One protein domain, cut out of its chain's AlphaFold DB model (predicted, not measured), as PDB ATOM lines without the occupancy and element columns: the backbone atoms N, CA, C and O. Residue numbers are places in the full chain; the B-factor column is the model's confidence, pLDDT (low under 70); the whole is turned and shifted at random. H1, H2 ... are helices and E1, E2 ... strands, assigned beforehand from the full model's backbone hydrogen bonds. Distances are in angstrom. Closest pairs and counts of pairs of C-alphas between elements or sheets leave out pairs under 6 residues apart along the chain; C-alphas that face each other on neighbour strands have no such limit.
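What this domain is: This is residues 33 to 111 and 124 to 153 of the 189 residues of the protein "Putative conserved secreted protein" of Mycobacterium ulcerans str. Harvey (UniProt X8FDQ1). Two pairs of helices meet at a corner and make an L: H1 and H4 run side by side as one arm, and H2 and H3 cross as the other. In the open angle of the L, apart from these four helices, lies a loose low-confidence group of two short helices, H5 and H6, and one short strand, E1. Residues 67 to 72, at the far end of the H2 and H3 arm, stick out. The printed part has 109 residues with six named helices and then one named strand along the chain, and it is mostly helix. It is only just loose, close to compact, with a radius of gyration of the C-alphas of 16.2 A and spans of 45 by 37 by 26 A.

Where its parts are: H1, residues 33 to 43, begins with C-alpha 33 at (185.891, 213.114, 223.783) and is 15.1 A long. H2, residues 47 to 68, is the longest helix, 31.1 A from first to last C-alpha, and ends with C-alpha 68 at (155.626, 213.468, 202.891). H3, residues 77 to 88, measures 16.5 A, and H4, residues 93 to 109, measures 23.9 A. After the cut come H5, residues 126 to 129, 5.0 A, and H6, residues 132 to 140, 12.4 A. E1, residues 150 to 152, is 6.6 A long and ends with C-alpha 152 at (167.102, 203.261, 215.953).

How they stand to each other: H1 and H4 touch, opposite ways at a steep tilt of 38 degrees; their closest C-alphas, of Gly 41 and Ala 98, are 4.7 A apart. H1 and H2 are close but not clearly touching, about perpendicular at 85 degrees, with the C-alphas of Ala 43 and Leu 49 closest at 7.3 A. H2 and H3 touch, opposite ways at a steep tilt of 46 degrees, with the C-alphas of Ala 54 and Ala 84 closest at 4.7 A. H3 and H4 are close but not clearly touching, about perpendicular at 80 degrees, with the C-alphas of Phe 87 and Phe 93 closest at 6.5 A. H2 and H4 are apart. H5 and H6 are close but not clearly touching; their closest C-alphas, of Leu 129 and Gln 135, are 6.5 A apart. E1 pairs with no named strand; its closest C-alpha to H5 is that of Arg 150, 7.9 A from the C-alpha of Ala 126. In H1, H2, H3 and H4 every O i to N i+4 pair is within hydrogen-bond range, in H6 4 of 5 are, and H5 is too short for such a pair.

The domain as a whole: The two C-alphas farthest apart, those of Gly 35 and His 72, are 47.1 A from each other. Residues 112 to 123 are not printed, and C-alphas 111 and 124 are 13.9 A apart across this cut. Of the links that are printed whole, H1 to H2, H3 to H4 and H5 to H6 are tight, and H2 to H3 and H6 to E1 are short. The mean pLDDT of the printed part is 74.2; residue 33, residues 69 to 75, residues 107 to 111 and residues 124 to 153 are under 70.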
ATOM      1  N   ARG A  33     187.083 212.450 224.309       66.47
ATOM      2  CA  ARG A  33     185.891 213.114 223.783       66.47
ATOM      3  C   ARG A  33     186.215 214.494 223.212       66.47
ATOM      4  O   ARG A  33     185.786 214.819 222.103       66.47
ATOM      5  N   ASP A  34     186.968 215.305 223.948       74.48
ATOM      6  CA  ASP A  34     187.294 216.669 223.529       74.48
ATOM      7  C   ASP A  34     188.258 216.635 222.336       74.48
ATOM      8  O   ASP A  34     188.071 217.358 221.356       74.48
ATOM      9  N   GLY A  35     189.205 215.696 222.343       74.22
ATOM     10  CA  GLY A  35     190.067 215.382 221.209       74.22
ATOM     11  C   GLY A  35     189.323 215.009 219.929       74.22
ATOM     12  O   GLY A  35     189.582 215.587 218.868       74.22
ATOM     13  N   CYS A  36     188.375 214.074 220.028       70.81
ATOM     14  CA  CYS A  36     187.572 213.619 218.896       70.81
ATOM     15  C   CYS A  36     186.720 214.760 218.327       70.81
ATOM     16  O   CYS A  36     186.694 214.979 217.115       70.81
ATOM     17  N   THR A  37     186.075 215.550 219.188       81.66
ATOM     18  CA  THR A  37     185.251 216.686 218.742       81.66
ATOM     19  C   THR A  37     186.076 217.809 218.122       81.66
ATOM     20  O   THR A  37     185.672 218.359 217.098       81.66
ATOM     21  N   ALA A  38     187.259 218.111 218.661       82.72
ATOM     22  CA  ALA A  38     188.179 219.082 218.074       82.72
ATOM     23  C   ALA A  38     188.750 218.602 216.727       82.72
ATOM     24  O   ALA A  38     188.981 219.402 215.817       82.72
ATOM     25  N   LEU A  39     188.990 217.296 216.576       81.20
ATOM     26  CA  LEU A  39     189.370 216.702 215.295       81.20
ATOM     27  C   LEU A  39     188.224 216.788 214.282       81.20
ATOM     28  O   LEU A  39     188.448 217.233 213.161       81.20
ATOM     29  N   ALA A  40     187.006 216.428 214.686       86.26
ATOM     30  CA  ALA A  40     185.820 216.509 213.840       86.26
ATOM     31  C   ALA A  40     185.532 217.951 213.399       86.26
ATOM     32  O   ALA A  40     185.266 218.181 212.223       86.26
ATOM     33  N   GLY A  41     185.652 218.925 214.305       88.72
ATOM     34  CA  GLY A  41     185.498 220.343 213.977       88.72
ATOM     35  C   GLY A  41     186.484 220.802 212.903       88.72
ATOM     36  O   GLY A  41     186.073 221.424 211.936       88.72
ATOM     37  N   ARG A  42     187.762 220.413 213.008       87.80
ATOM     38  CA  ARG A  42     188.769 220.715 211.972       87.80
ATOM     39  C   ARG A  42     188.517 219.969 210.663       87.80
ATOM     40  O   ARG A  42     188.762 220.514 209.595       87.80
ATOM     41  N   ALA A  43     188.040 218.727 210.733       89.34
ATOM     42  CA  ALA A  43     187.690 217.957 209.543       89.34
ATOM     43  C   ALA A  43     186.515 218.591 208.785       89.34
ATOM     44  O   ALA A  43     186.485 218.533 207.561       89.34
ATOM     45  N   ALA A  44     185.575 219.227 209.491       93.07
ATOM     46  CA  ALA A  44     184.426 219.913 208.902       93.07
ATOM     47  C   ALA A  44     184.795 221.107 208.007       93.07
ATOM     48  O   ALA A  44     183.970 221.516 207.190       93.07
ATOM     49  N   ASP A  45     186.016 221.633 208.120       92.10
ATOM     50  CA  ASP A  45     186.539 222.667 207.223       92.10
ATOM     51  C   ASP A  45     187.060 222.096 205.888       92.10
ATOM     52  O   ASP A  45     187.375 222.861 204.977       92.10
ATOM     53  N   ASP A  46     187.145 220.766 205.734       94.46
ATOM     54  CA  ASP A  46     187.558 220.122 204.481       94.46
ATOM     55  C   ASP A  46     186.456 220.258 203.404       94.46
ATOM     56  O   ASP A  46     185.354 219.722 203.580       94.46
ATOM     57  N   PRO A  47     186.734 220.898 202.247       94.58
ATOM     58  CA  PRO A  47     185.768 221.034 201.154       94.58
ATOM     59  C   PRO A  47     185.204 219.698 200.640       94.58
ATOM     60  O   PRO A  47     184.054 219.624 200.195       94.58
ATOM     61  N   VAL A  48     185.989 218.618 200.705       95.52
ATOM     62  CA  VAL A  48     185.540 217.274 200.315       95.52
ATOM     63  C   VAL A  48     184.493 216.762 201.303       95.52
ATOM     64  O   VAL A  48     183.463 216.234 200.883       95.52
ATOM     65  N   LEU A  49     184.696 216.972 202.608       94.26
ATOM     66  CA  LEU A  49     183.713 216.585 203.619       94.26
ATOM     67  C   LEU A  49     182.441 217.430 203.518       94.26
ATOM     68  O   LEU A  49     181.340 216.888 203.600       94.26
ATOM     69  N   GLN A  50     182.574 218.738 203.302       97.02
ATOM     70  CA  GLN A  50     181.429 219.636 203.145       97.02
ATOM     71  C   GLN A  50     180.563 219.237 201.947       97.02
ATOM     72  O   GLN A  50     179.351 219.097 202.085       97.02
ATOM     73  N   SER A  51     181.175 218.975 200.788       95.90
ATOM     74  CA  SER A  51     180.442 218.531 199.593       95.90
ATOM     75  C   SER A  51     179.776 217.162 199.776       95.90
ATOM     76  O   SER A  51     178.620 216.987 199.383       95.90
ATOM     77  N   ALA A  52     180.453 216.213 200.429       95.68
ATOM     78  CA  ALA A  52     179.883 214.908 200.752       95.68
ATOM     79  C   ALA A  52     178.689 215.027 201.713       95.68
ATOM     80  O   ALA A  52     177.642 214.420 201.493       95.68
ATOM     81  N   MET A  53     178.820 215.850 202.755       95.56
ATOM     82  CA  MET A  53     177.753 216.085 203.720       95.56
ATOM     83  C   MET A  53     176.572 216.821 203.079       95.56
ATOM     84  O   MET A  53     175.424 216.465 203.334       95.56
ATOM     85  N   ALA A  54     176.823 217.776 202.181       95.76
ATOM     86  CA  ALA A  54     175.773 218.456 201.432       95.76
ATOM     87  C   ALA A  54     174.966 217.477 200.574       95.76
ATOM     88  O   ALA A  54     173.737 217.535 200.571       95.76
ATOM     89  N   ALA A  55     175.645 216.551 199.888       95.07
ATOM     90  CA  ALA A  55     175.001 215.506 199.098       95.07
ATOM     91  C   ALA A  55     174.178 214.534 199.965       95.07
ATOM     92  O   ALA A  55     173.083 214.126 199.573       95.07
ATOM     93  N   GLU A  56     174.664 214.177 201.156       93.12
ATOM     94  CA  GLU A  56     173.913 213.332 202.091       93.12
ATOM     95  C   GLU A  56     172.670 214.059 202.632       93.12
ATOM     96  O   GLU A  56     171.569 213.500 202.632       93.12
ATOM     97  N   LEU A  57     172.821 215.320 203.058       93.81
ATOM     98  CA  LEU A  57     171.716 216.146 203.553       93.81
ATOM     99  C   LEU A  57     170.652 216.343 202.476       93.81
ATOM    100  O   LEU A  57     169.469 216.160 202.760       93.81
ATOM    101  N   SER A  58     171.054 216.674 201.248       92.44
ATOM    102  CA  SER A  58     170.120 216.883 200.144       92.44
ATOM    103  C   SER A  58     169.397 215.591 199.775       92.44
ATOM    104  O   SER A  58     168.175 215.593 199.645       92.44
ATOM    105  N   THR A  59     170.107 214.463 199.708       92.59
ATOM    106  CA  THR A  59     169.515 213.156 199.405       92.59
ATOM    107  C   THR A  59     168.478 212.770 200.456       92.59
ATOM    108  O   THR A  59     167.360 212.373 200.115       92.59
ATOM    109  N   ARG A  60     168.797 212.931 201.748       92.58
ATOM    110  CA  ARG A  60     167.850 212.649 202.838       92.58
ATOM    111  C   ARG A  60     166.674 213.615 202.851       92.58
ATOM    112  O   ARG A  60     165.545 213.172 203.057       92.58
ATOM    113  N   ALA A  61     166.913 214.903 202.616       88.96
ATOM    114  CA  ALA A  61     165.858 215.906 202.521       88.96
ATOM    115  C   ALA A  61     164.895 215.578 201.372       88.96
ATOM    116  O   ALA A  61     163.688 215.502 201.592       88.96
ATOM    117  N   MET A  62     165.417 215.263 200.185       87.07
ATOM    118  CA  MET A  62     164.614 214.849 199.032       87.07
ATOM    119  C   MET A  62     163.848 213.552 199.299       87.07
ATOM    120  O   MET A  62     162.671 213.455 198.958       87.07
ATOM    121  N   ALA A  63     164.457 212.573 199.971       87.41
ATOM    122  CA  ALA A  63     163.767 211.346 200.364       87.41
ATOM    123  C   ALA A  63     162.630 211.603 201.372       87.41
ATOM    124  O   ALA A  63     161.586 210.956 201.305       87.41
ATOM    125  N   LEU A  64     162.808 212.542 202.307       85.46
ATOM    126  CA  LEU A  64     161.763 212.953 203.249       85.46
ATOM    127  C   LEU A  64     160.632 213.712 202.550       85.46
ATOM    128  O   LEU A  64     159.464 213.444 202.836       85.46
ATOM    129  N   ILE A  65     160.965 214.606 201.617       82.49
ATOM    130  CA  ILE A  65     159.999 215.325 200.781       82.49
ATOM    131  C   ILE A  65     159.195 214.328 199.951       82.49
ATOM    132  O   ILE A  65     157.977 214.357 200.011       82.49
ATOM    133  N   ALA A  66     159.834 213.379 199.264       81.61
ATOM    134  CA  ALA A  66     159.136 212.375 198.460       81.61
ATOM    135  C   ALA A  66     158.207 211.467 199.289       81.61
ATOM    136  O   ALA A  66     157.217 210.956 198.774       81.61
ATOM    137  N   LYS A  67     158.520 211.254 200.576       81.28
ATOM    138  CA  LYS A  67     157.666 210.489 201.499       81.28
ATOM    139  C   LYS A  67     156.479 211.293 202.033       81.28
ATOM    140  O   LYS A  67     155.446 210.696 202.319       81.28
ATOM    141  N   ARG A  68     156.642 212.603 202.256       74.96
ATOM    142  CA  ARG A  68     155.626 213.468 202.891       74.96
ATOM    143  C   ARG A  68     154.793 214.257 201.891       74.96
ATOM    144  O   ARG A  68     153.595 214.425 202.096       74.96
ATOM    145  N   GLY A  69     155.430 214.766 200.847       66.19
ATOM    146  CA  GLY A  69     154.777 215.424 199.735       66.19
ATOM    147  C   GLY A  69     153.942 214.401 198.987       66.19
ATOM    148  O   GLY A  69     154.461 213.415 198.465       66.19
ATOM    149  N   GLY A  70     152.634 214.643 198.906       58.16
ATOM    150  CA  GLY A  70     151.868 214.096 197.792       58.16
ATOM    151  C   GLY A  70     152.531 214.544 196.488       58.16
ATOM    152  O   GLY A  70     153.239 215.547 196.480       58.16
ATOM    153  N   GLN A  71     152.310 213.828 195.385       58.37
ATOM    154  CA  GLN A  71     152.934 214.082 194.072       58.37
ATOM    155  C   GLN A  71     152.763 215.509 193.486       58.37
ATOM    156  O   GLN A  71     153.081 215.729 192.323       58.37
ATOM    157  N   HIS A  72     152.210 216.458 194.237       56.19
ATOM    158  CA  HIS A  72     151.802 217.769 193.773       56.19
ATOM    159  C   HIS A  72     152.920 218.817 193.800       56.19
ATOM    160  O   HIS A  72     153.030 219.581 192.846       56.19
ATOM    161  N   ASP A  73     153.795 218.805 194.809       58.30
ATOM    162  CA  ASP A  73     154.883 219.781 194.911       58.30
ATOM    163  C   ASP A  73     156.210 219.109 194.562       58.30
ATOM    164  O   ASP A  73     156.926 218.585 195.420       58.30
ATOM    165  N   ALA A  74     156.532 219.086 193.268       64.65
ATOM    166  CA  ALA A  74     157.868 218.741 192.808       64.65
ATOM    167  C   ALA A  74     158.836 219.844 193.259       64.65
ATOM    168  O   ALA A  74     159.056 220.825 192.553       64.65
ATOM    169  N   ILE A  75     159.381 219.710 194.469       68.87
ATOM    170  CA  ILE A  75     160.456 220.583 194.937       68.87
ATOM    171  C   ILE A  75     161.676 220.358 194.044       68.87
ATOM    172  O   ILE A  75     162.067 219.218 193.777       68.87
ATOM    173  N   ASP A  76     162.276 221.457 193.590       79.60
ATOM    174  CA  ASP A  76     163.489 221.434 192.786       79.60
ATOM    175  C   ASP A  76     164.661 220.880 193.611       79.60
ATOM    176  O   ASP A  76     165.118 221.490 194.583       79.60
ATOM    177  N   GLY A  77     165.154 219.703 193.220       82.28
ATOM    178  CA  GLY A  77     166.286 219.058 193.880       82.28
ATOM    179  C   GLY A  77     167.570 219.888 193.818       82.28
ATOM    180  O   GLY A  77     168.413 219.757 194.706       82.28
ATOM    181  N   SER A  78     167.710 220.773 192.823       87.73
ATOM    182  CA  SER A  78     168.861 221.673 192.729       87.73
ATOM    183  C   SER A  78     168.846 222.731 193.836       87.73
ATOM    184  O   SER A  78     169.873 222.939 194.480       87.73
ATOM    185  N   ALA A  79     167.675 223.291 194.158       89.34
ATOM    186  CA  ALA A  79     167.513 224.253 195.246       89.34
ATOM    187  C   ALA A  79     167.829 223.627 196.616       89.34
ATOM    188  O   ALA A  79     168.469 224.249 197.463       89.34
ATOM    189  N   VAL A  80     167.431 222.368 196.830       90.04
ATOM    190  CA  VAL A  80     167.751 221.632 198.066       90.04
ATOM    191  C   VAL A  80     169.250 221.337 198.166       90.04
ATOM    192  O   VAL A  80     169.834 221.497 199.238       90.04
ATOM    193  N   GLN A  81     169.890 220.939 197.062       93.17
ATOM    194  CA  GLN A  81     171.340 220.729 197.014       93.17
ATOM    195  C   GLN A  81     172.109 222.030 197.280       93.17
ATOM    196  O   GLN A  81     173.067 222.018 198.049       93.17
ATOM    197  N   GLU A  82     171.697 223.149 196.684       94.36
ATOM    198  CA  GLU A  82     172.323 224.458 196.893       94.36
ATOM    199  C   GLU A  82     172.185 224.928 198.344       94.36
ATOM    200  O   GLU A  82     173.175 225.335 198.954       94.36
ATOM    201  N   ALA A  83     171.000 224.776 198.941       94.40
ATOM    202  CA  ALA A  83     170.786 225.073 200.354       94.40
ATOM    203  C   ALA A  83     171.661 224.198 201.268       94.40
ATOM    204  O   ALA A  83     172.259 224.702 202.220       94.40
ATOM    205  N   ALA A  84     171.785 222.901 200.966       94.56
ATOM    206  CA  ALA A  84     172.644 221.994 201.721       94.56
ATOM    207  C   ALA A  84     174.126 222.384 201.603       94.56
ATOM    208  O   ALA A  84     174.818 222.430 202.617       94.56
ATOM    209  N   MET A  85     174.600 222.732 200.401       96.14
ATOM    210  CA  MET A  85     175.971 223.215 200.190       96.14
ATOM    211  C   MET A  85     176.229 224.537 200.916       96.14
ATOM    212  O   MET A  85     177.269 224.691 201.558       96.14
ATOM    213  N   SER A  86     175.288 225.484 200.861       96.97
ATOM    214  CA  SER A  86     175.376 226.750 201.595       96.97
ATOM    215  C   SER A  86     175.464 226.515 203.105       96.97
ATOM    216  O   SER A  86     176.283 227.130 203.783       96.97
ATOM    217  N   PHE A  87     174.688 225.563 203.630       96.89
ATOM    218  CA  PHE A  87     174.762 225.178 205.033       96.89
ATOM    219  C   PHE A  87     176.116 224.555 205.394       96.89
ATOM    220  O   PHE A  87     176.755 225.026 206.335       96.89
ATOM    221  N   THR A  88     176.592 223.545 204.658       96.81
ATOM    222  CA  THR A  88     177.845 222.841 204.994       96.81
ATOM    223  C   THR A  88     179.096 223.692 204.809       96.81
ATOM    224  O   THR A  88     180.119 223.399 205.409       96.81
ATOM    225  N   THR A  89     179.027 224.744 203.994       96.18
ATOM    226  CA  THR A  89     180.116 225.723 203.815       96.18
ATOM    227  C   THR A  89     180.018 226.906 204.784       96.18
ATOM    228  O   THR A  89     180.912 227.751 204.830       96.18
ATOM    229  N   SER A  90     178.940 226.991 205.571       96.43
ATOM    230  CA  SER A  90     178.748 228.066 206.541       96.43
ATOM    231  C   SER A  90     179.601 227.864 207.796       96.43
ATOM    232  O   SER A  90     179.869 226.741 208.221       96.43
ATOM    233  N   ALA A  91     179.919 228.965 208.481       93.38
ATOM    234  CA  ALA A  91     180.613 228.930 209.771       93.38
ATOM    235  C   ALA A  91     179.826 228.199 210.883       93.38
ATOM    236  O   ALA A  91     180.389 227.873 211.925       93.38
ATOM    237  N   ALA A  92     178.530 227.935 210.678       93.29
ATOM    238  CA  ALA A  92     177.707 227.181 211.621       93.29
ATOM    239  C   ALA A  92     177.917 225.662 211.513       93.29
ATOM    240  O   ALA A  92     177.608 224.937 212.459       93.29
ATOM    241  N   PHE A  93     178.440 225.160 210.390       95.46
ATOM    242  CA  PHE A  93     178.563 223.725 210.157       95.46
ATOM    243  C   PHE A  93     179.631 223.040 211.028       95.46
ATOM    244  O   PHE A  93     179.284 222.047 211.674       95.46
ATOM    245  N   PRO A  94     180.879 223.543 211.143       93.02
ATOM    246  CA  PRO A  94     181.908 222.888 211.950       93.02
ATOM    247  C   PRO A  94     181.530 222.591 213.409       93.02
ATOM    248  O   PRO A  94     181.715 221.447 213.838       93.02
ATOM    249  N   PRO A  95     180.947 223.528 214.189       90.54
ATOM    250  CA  PRO A  95     180.542 223.222 215.561       90.54
ATOM    251  C   PRO A  95     179.395 222.201 215.628       90.54
ATOM    252  O   PRO A  95     179.383 221.360 216.527       90.54
ATOM    253  N   LEU A  96     178.464 222.214 214.666       92.37
ATOM    254  CA  LEU A  96     177.379 221.228 214.596       92.37
ATOM    255  C   LEU A  96     177.898 219.835 214.230       92.37
ATOM    256  O   LEU A  96     177.480 218.842 214.824       92.37
ATOM    257  N   PHE A  97     178.843 219.745 213.296       92.00
ATOM    258  CA  PHE A  97     179.480 218.482 212.939       92.00
ATOM    259  C   PHE A  97     180.309 217.924 214.103       92.00
ATOM    260  O   PHE A  97     180.216 216.735 214.408       92.00
ATOM    261  N   ALA A  98     181.057 218.773 214.814       89.48
ATOM    262  CA  ALA A  98     181.763 218.381 216.032       89.48
ATOM    263  C   ALA A  98     180.795 217.865 217.107       89.48
ATOM    264  O   ALA A  98     181.048 216.830 217.718       89.48
ATOM    265  N   GLN A  99     179.654 218.532 217.298       88.90
ATOM    266  CA  GLN A  99     178.622 218.090 218.231       88.90
ATOM    267  C   GLN A  99     177.996 216.748 217.823       88.90
ATOM    268  O   GLN A  99     177.818 215.880 218.677       88.90
ATOM    269  N   ALA A 100     177.711 216.538 216.536       87.95
ATOM    270  CA  ALA A 100     177.208 215.260 216.036       87.95
ATOM    271  C   ALA A 100     178.215 214.119 216.278       87.95
ATOM    272  O   ALA A 100     177.838 213.041 216.735       87.95
ATOM    273  N   ASN A 101     179.506 214.376 216.051       84.88
ATOM    274  CA  ASN A 101     180.565 213.410 216.344       84.88
ATOM    275  C   ASN A 101     180.754 213.193 217.845       84.88
ATOM    276  O   ASN A 101     181.028 212.069 218.243       84.88
ATOM    277  N   ARG A 102     180.534 214.212 218.687       81.52
ATOM    278  CA  ARG A 102     180.515 214.054 220.149       81.52
ATOM    279  C   ARG A 102     179.499 213.008 220.571       81.52
ATOM    280  O   ARG A 102     179.825 212.119 221.336       81.52
ATOM    281  N   VAL A 103     178.281 213.107 220.044       81.89
ATOM    282  CA  VAL A 103     177.193 212.169 220.350       81.89
ATOM    283  C   VAL A 103     177.530 210.768 219.848       81.89
ATOM    284  O   VAL A 103     177.330 209.795 220.569       81.89
ATOM    285  N   ALA A 104     178.078 210.654 218.635       78.27
ATOM    286  CA  ALA A 104     178.510 209.372 218.086       78.27
ATOM    287  C   ALA A 104     179.660 208.744 218.898       78.27
ATOM    288  O   ALA A 104     179.656 207.540 219.140       78.27
ATOM    289  N   HIS A 105     180.616 209.559 219.344       74.54
ATOM    290  CA  HIS A 105     181.727 209.149 220.194       74.54
ATOM    291  C   HIS A 105     181.227 208.713 221.572       74.54
ATOM    292  O   HIS A 105     181.532 207.611 222.013       74.54
ATOM    293  N   ASP A 106     180.413 209.537 222.234       75.67
ATOM    294  CA  ASP A 106     179.791 209.191 223.510       75.67
ATOM    295  C   ASP A 106     179.046 207.864 223.385       75.67
ATOM    296  O   ASP A 106     179.195 207.009 224.240       75.67
ATOM    297  N   TRP A 107     178.328 207.621 222.290       64.14
ATOM    298  CA  TRP A 107     177.653 206.345 222.064       64.14
ATOM    299  C   TRP A 107     178.605 205.154 221.840       64.14
ATOM    300  O   TRP A 107     178.306 204.045 222.275       64.14
ATOM    301  N   LEU A 108     179.739 205.357 221.161       67.33
ATOM    302  CA  LEU A 108     180.710 204.293 220.881       67.33
ATOM    303  C   LEU A 108     181.554 203.925 222.113       67.33
ATOM    304  O   LEU A 108     181.973 202.774 222.243       67.33
ATOM    305  N   PHE A 109     181.821 204.902 222.986       65.81
ATOM    306  CA  PHE A 109     182.758 204.776 224.106       65.81
ATOM    307  C   PHE A 109     182.108 204.810 225.491       65.81
ATOM    308  O   PHE A 109     182.686 204.259 226.427       65.81
ATOM    309  N   SER A 110     180.923 205.410 225.655       57.61
ATOM    310  CA  SER A 110     180.090 205.077 226.809       57.61
ATOM    311  C   SER A 110     179.573 203.674 226.566       57.61
ATOM    312  O   SER A 110     178.982 203.369 225.530       57.61
ATOM    313  N   GLU A 111     179.904 202.779 227.489       46.90
ATOM    314  CA  GLU A 111     179.449 201.410 227.427       46.90
ATOM    315  C   GLU A 111     177.939 201.423 227.177       46.90
ATOM    316  O   GLU A 111     177.163 202.019 227.928       46.90
ATOM    317  N   ASP A 124     169.052 207.450 222.962       46.55
ATOM    318  CA  ASP A 124     168.132 208.424 223.541       46.55
ATOM    319  C   ASP A 124     168.592 209.852 223.208       46.55
ATOM    320  O   ASP A 124     169.650 210.299 223.651       46.55
ATOM    321  N   LEU A 125     167.816 210.560 222.386       46.92
ATOM    322  CA  LEU A 125     168.052 211.960 222.029       46.92
ATOM    323  C   LEU A 125     167.346 212.949 222.966       46.92
ATOM    324  O   LEU A 125     167.542 214.157 222.801       46.92
ATOM    325  N   ALA A 126     166.561 212.489 223.947       45.94
ATOM    326  CA  ALA A 126     165.914 213.377 224.915       45.94
ATOM    327  C   ALA A 126     166.893 214.345 225.611       45.94
ATOM    328  O   ALA A 126     166.559 215.526 225.711       45.94
ATOM    329  N   PRO A 127     168.134 213.953 225.978       48.83
ATOM    330  CA  PRO A 127     169.093 214.883 226.576       48.83
ATOM    331  C   PRO A 127     169.525 216.016 225.637       48.83
ATOM    332  O   PRO A 127     169.770 217.126 226.100       48.83
ATOM    333  N   MET A 128     169.601 215.768 224.322       43.60
ATOM    334  CA  MET A 128     169.904 216.821 223.341       43.60
ATOM    335  C   MET A 128     168.729 217.778 223.173       43.60
ATOM    336  O   MET A 128     168.927 218.984 223.095       43.60
ATOM    337  N   LEU A 129     167.507 217.249 223.148       49.97
ATOM    338  CA  LEU A 129     166.289 218.055 223.068       49.97
ATOM    339  C   LEU A 129     166.048 218.883 224.342       49.97
ATOM    340  O   LEU A 129     165.391 219.919 224.280       49.97
ATOM    341  N   ASN A 130     166.597 218.445 225.478       52.91
ATOM    342  CA  ASN A 130     166.521 219.143 226.758       52.91
ATOM    343  C   ASN A 130     167.542 220.290 226.898       52.91
ATOM    344  O   ASN A 130     167.519 221.004 227.899       52.91
ATOM    345  N   ASP A 131     168.439 220.483 225.924       50.02
ATOM    346  CA  ASP A 131     169.343 221.630 225.915       50.02
ATOM    347  C   ASP A 131     168.542 222.937 225.842       50.02
ATOM    348  O   ASP A 131     167.616 223.071 225.039       50.02
ATOM    349  N   SER A 132     168.914 223.922 226.661       53.31
ATOM    350  CA  SER A 132     168.226 225.216 226.757       53.31
ATOM    351  C   SER A 132     168.058 225.929 225.411       53.31
ATOM    352  O   SER A 132     167.040 226.584 225.190       53.31
ATOM    353  N   SER A 133     169.012 225.774 224.486       52.03
ATOM    354  CA  SER A 133     168.930 226.384 223.155       52.03
ATOM    355  C   SER A 133     167.843 225.741 222.288       52.03
ATOM    356  O   SER A 133     167.119 226.445 221.583       52.03
ATOM    357  N   ILE A 134     167.667 224.418 222.388       49.35
ATOM    358  CA  ILE A 134     166.652 223.669 221.639       49.35
ATOM    359  C   ILE A 134     165.292 223.773 222.332       49.35
ATOM    360  O   ILE A 134     164.288 223.970 221.651       49.35
ATOM    361  N   GLN A 135     165.241 223.743 223.668       53.71
ATOM    362  CA  GLN A 135     164.017 224.002 224.430       53.71
ATOM    363  C   GLN A 135     163.421 225.369 224.105       53.71
ATOM    364  O   GLN A 135     162.204 225.483 223.975       53.71
ATOM    365  N   GLN A 136     164.242 226.407 223.933       53.46
ATOM    366  CA  GLN A 136     163.730 227.727 223.579       53.46
ATOM    367  C   GLN A 136     163.039 227.710 222.209       53.46
ATOM    368  O   GLN A 136     161.942 228.253 222.069       53.46
ATOM    369  N   VAL A 137     163.605 226.993 221.234       51.67
ATOM    370  CA  VAL A 137     162.966 226.772 219.930       51.67
ATOM    371  C   VAL A 137     161.707 225.909 220.078       51.67
ATOM    372  O   VAL A 137     160.648 226.293 219.597       51.67
ATOM    373  N   LEU A 138     161.756 224.787 220.794       48.46
ATOM    374  CA  LEU A 138     160.615 223.875 220.967       48.46
ATOM    375  C   LEU A 138     159.451 224.502 221.746       48.46
ATOM    376  O   LEU A 138     158.292 224.253 221.410       48.46
ATOM    377  N   SER A 139     159.744 225.364 222.724       55.08
ATOM    378  CA  SER A 139     158.740 226.117 223.485       55.08
ATOM    379  C   SER A 139     157.959 227.080 222.593       55.08
ATOM    380  O   SER A 139     156.745 227.202 222.744       55.08
ATOM    381  N   SER A 140     158.616 227.675 221.588       53.32
ATOM    382  CA  SER A 140     157.944 228.521 220.595       53.32
ATOM    383  C   SER A 140     156.956 227.730 219.727       53.32
ATOM    384  O   SER A 140     155.950 228.275 219.276       53.32
ATOM    385  N   TYR A 141     157.176 226.419 219.587       49.85
ATOM    386  CA  TYR A 141     156.301 225.493 218.867       49.85
ATOM    387  C   TYR A 141     155.385 224.653 219.777       49.85
ATOM    388  O   TYR A 141     154.702 223.766 219.272       49.85
ATOM    389  N   HIS A 142     155.318 224.931 221.089       49.07
ATOM    390  CA  HIS A 142     154.495 224.187 222.063       49.07
ATOM    391  C   HIS A 142     154.756 222.666 222.079       49.07
ATOM    392  O   HIS A 142     153.859 221.871 222.362       49.07
ATOM    393  N   VAL A 143     155.984 222.241 221.776       41.90
ATOM    394  CA  VAL A 143     156.356 220.823 221.791       41.90
ATOM    395  C   VAL A 143     156.967 220.482 223.144       41.90
ATOM    396  O   VAL A 143     158.015 221.006 223.512       41.90
ATOM    397  N   THR A 144     156.318 219.580 223.881       42.75
ATOM    398  CA  THR A 144     156.912 218.976 225.081       42.75
ATOM    399  C   THR A 144     157.836 217.849 224.640       42.75
ATOM    400  O   THR A 144     157.405 216.922 223.953       42.75
ATOM    401  N   VAL A 145     159.113 217.951 224.999       40.13
ATOM    402  CA  VAL A 145     160.104 216.901 224.755       40.13
ATOM    403  C   VAL A 145     159.754 215.699 225.634       40.13
ATOM    404  O   VAL A 145     159.612 215.881 226.841       40.13
ATOM    405  N   PRO A 146     159.588 214.488 225.076       45.59
ATOM    406  CA  PRO A 146     159.452 213.284 225.885       45.59
ATOM    407  C   PRO A 146     160.728 213.048 226.697       45.59
ATOM    408  O   PRO A 146     161.818 213.229 226.156       45.59
ATOM    409  N   ASP A 147     160.605 212.558 227.935       47.94
ATOM    410  CA  ASP A 147     161.759 212.242 228.800       47.94
ATOM    411  C   ASP A 147     162.753 211.268 228.146       47.94
ATOM    412  O   ASP A 147     163.928 211.252 228.498       47.94
ATOM    413  N   THR A 148     162.283 210.479 227.173       33.79
ATOM    414  CA  THR A 148     163.091 209.559 226.367       33.79
ATOM    415  C   THR A 148     162.646 209.594 224.902       33.79
ATOM    416  O   THR A 148     161.481 209.309 224.604       33.79
ATOM    417  N   LEU A 149     163.559 209.873 223.966       43.52
ATOM    418  CA  LEU A 149     163.336 209.760 222.521       43.52
ATOM    419  C   LEU A 149     164.364 208.815 221.902       43.52
ATOM    420  O   LEU A 149     165.475 209.196 221.543       43.52
ATOM    421  N   ARG A 150     163.938 207.569 221.740       42.27
ATOM    422  CA  ARG A 150     164.742 206.441 221.279       42.27
ATOM    423  C   ARG A 150     164.720 206.331 219.744       42.27
ATOM    424  O   ARG A 150     163.709 205.912 219.182       42.27
ATOM    425  N   VAL A 151     165.810 206.689 219.052       42.41
ATOM    426  CA  VAL A 151     165.921 206.541 217.581       42.41
ATOM    427  C   VAL A 151     166.806 205.339 217.224       42.41
ATOM    428  O   VAL A 151     167.966 205.290 217.643       42.41
ATOM    429  N   PRO A 152     166.298 204.372 216.436       43.27
ATOM    430  CA  PRO A 152     167.102 203.261 215.953       43.27
ATOM    431  C   PRO A 152     168.079 203.729 214.867       43.27
ATOM    432  O   PRO A 152     167.673 204.185 213.797       43.27
ATOM    433  N   LEU A 153     169.380 203.578 215.123       47.73
ATOM    434  CA  LEU A 153     170.428 203.765 214.119       47.73
ATOM    435  C   LEU A 153     170.676 202.428 213.418       47.73
ATOM    436  O   LEU A 153     171.601 201.690 213.747       47.73
TER     437      LEU A 153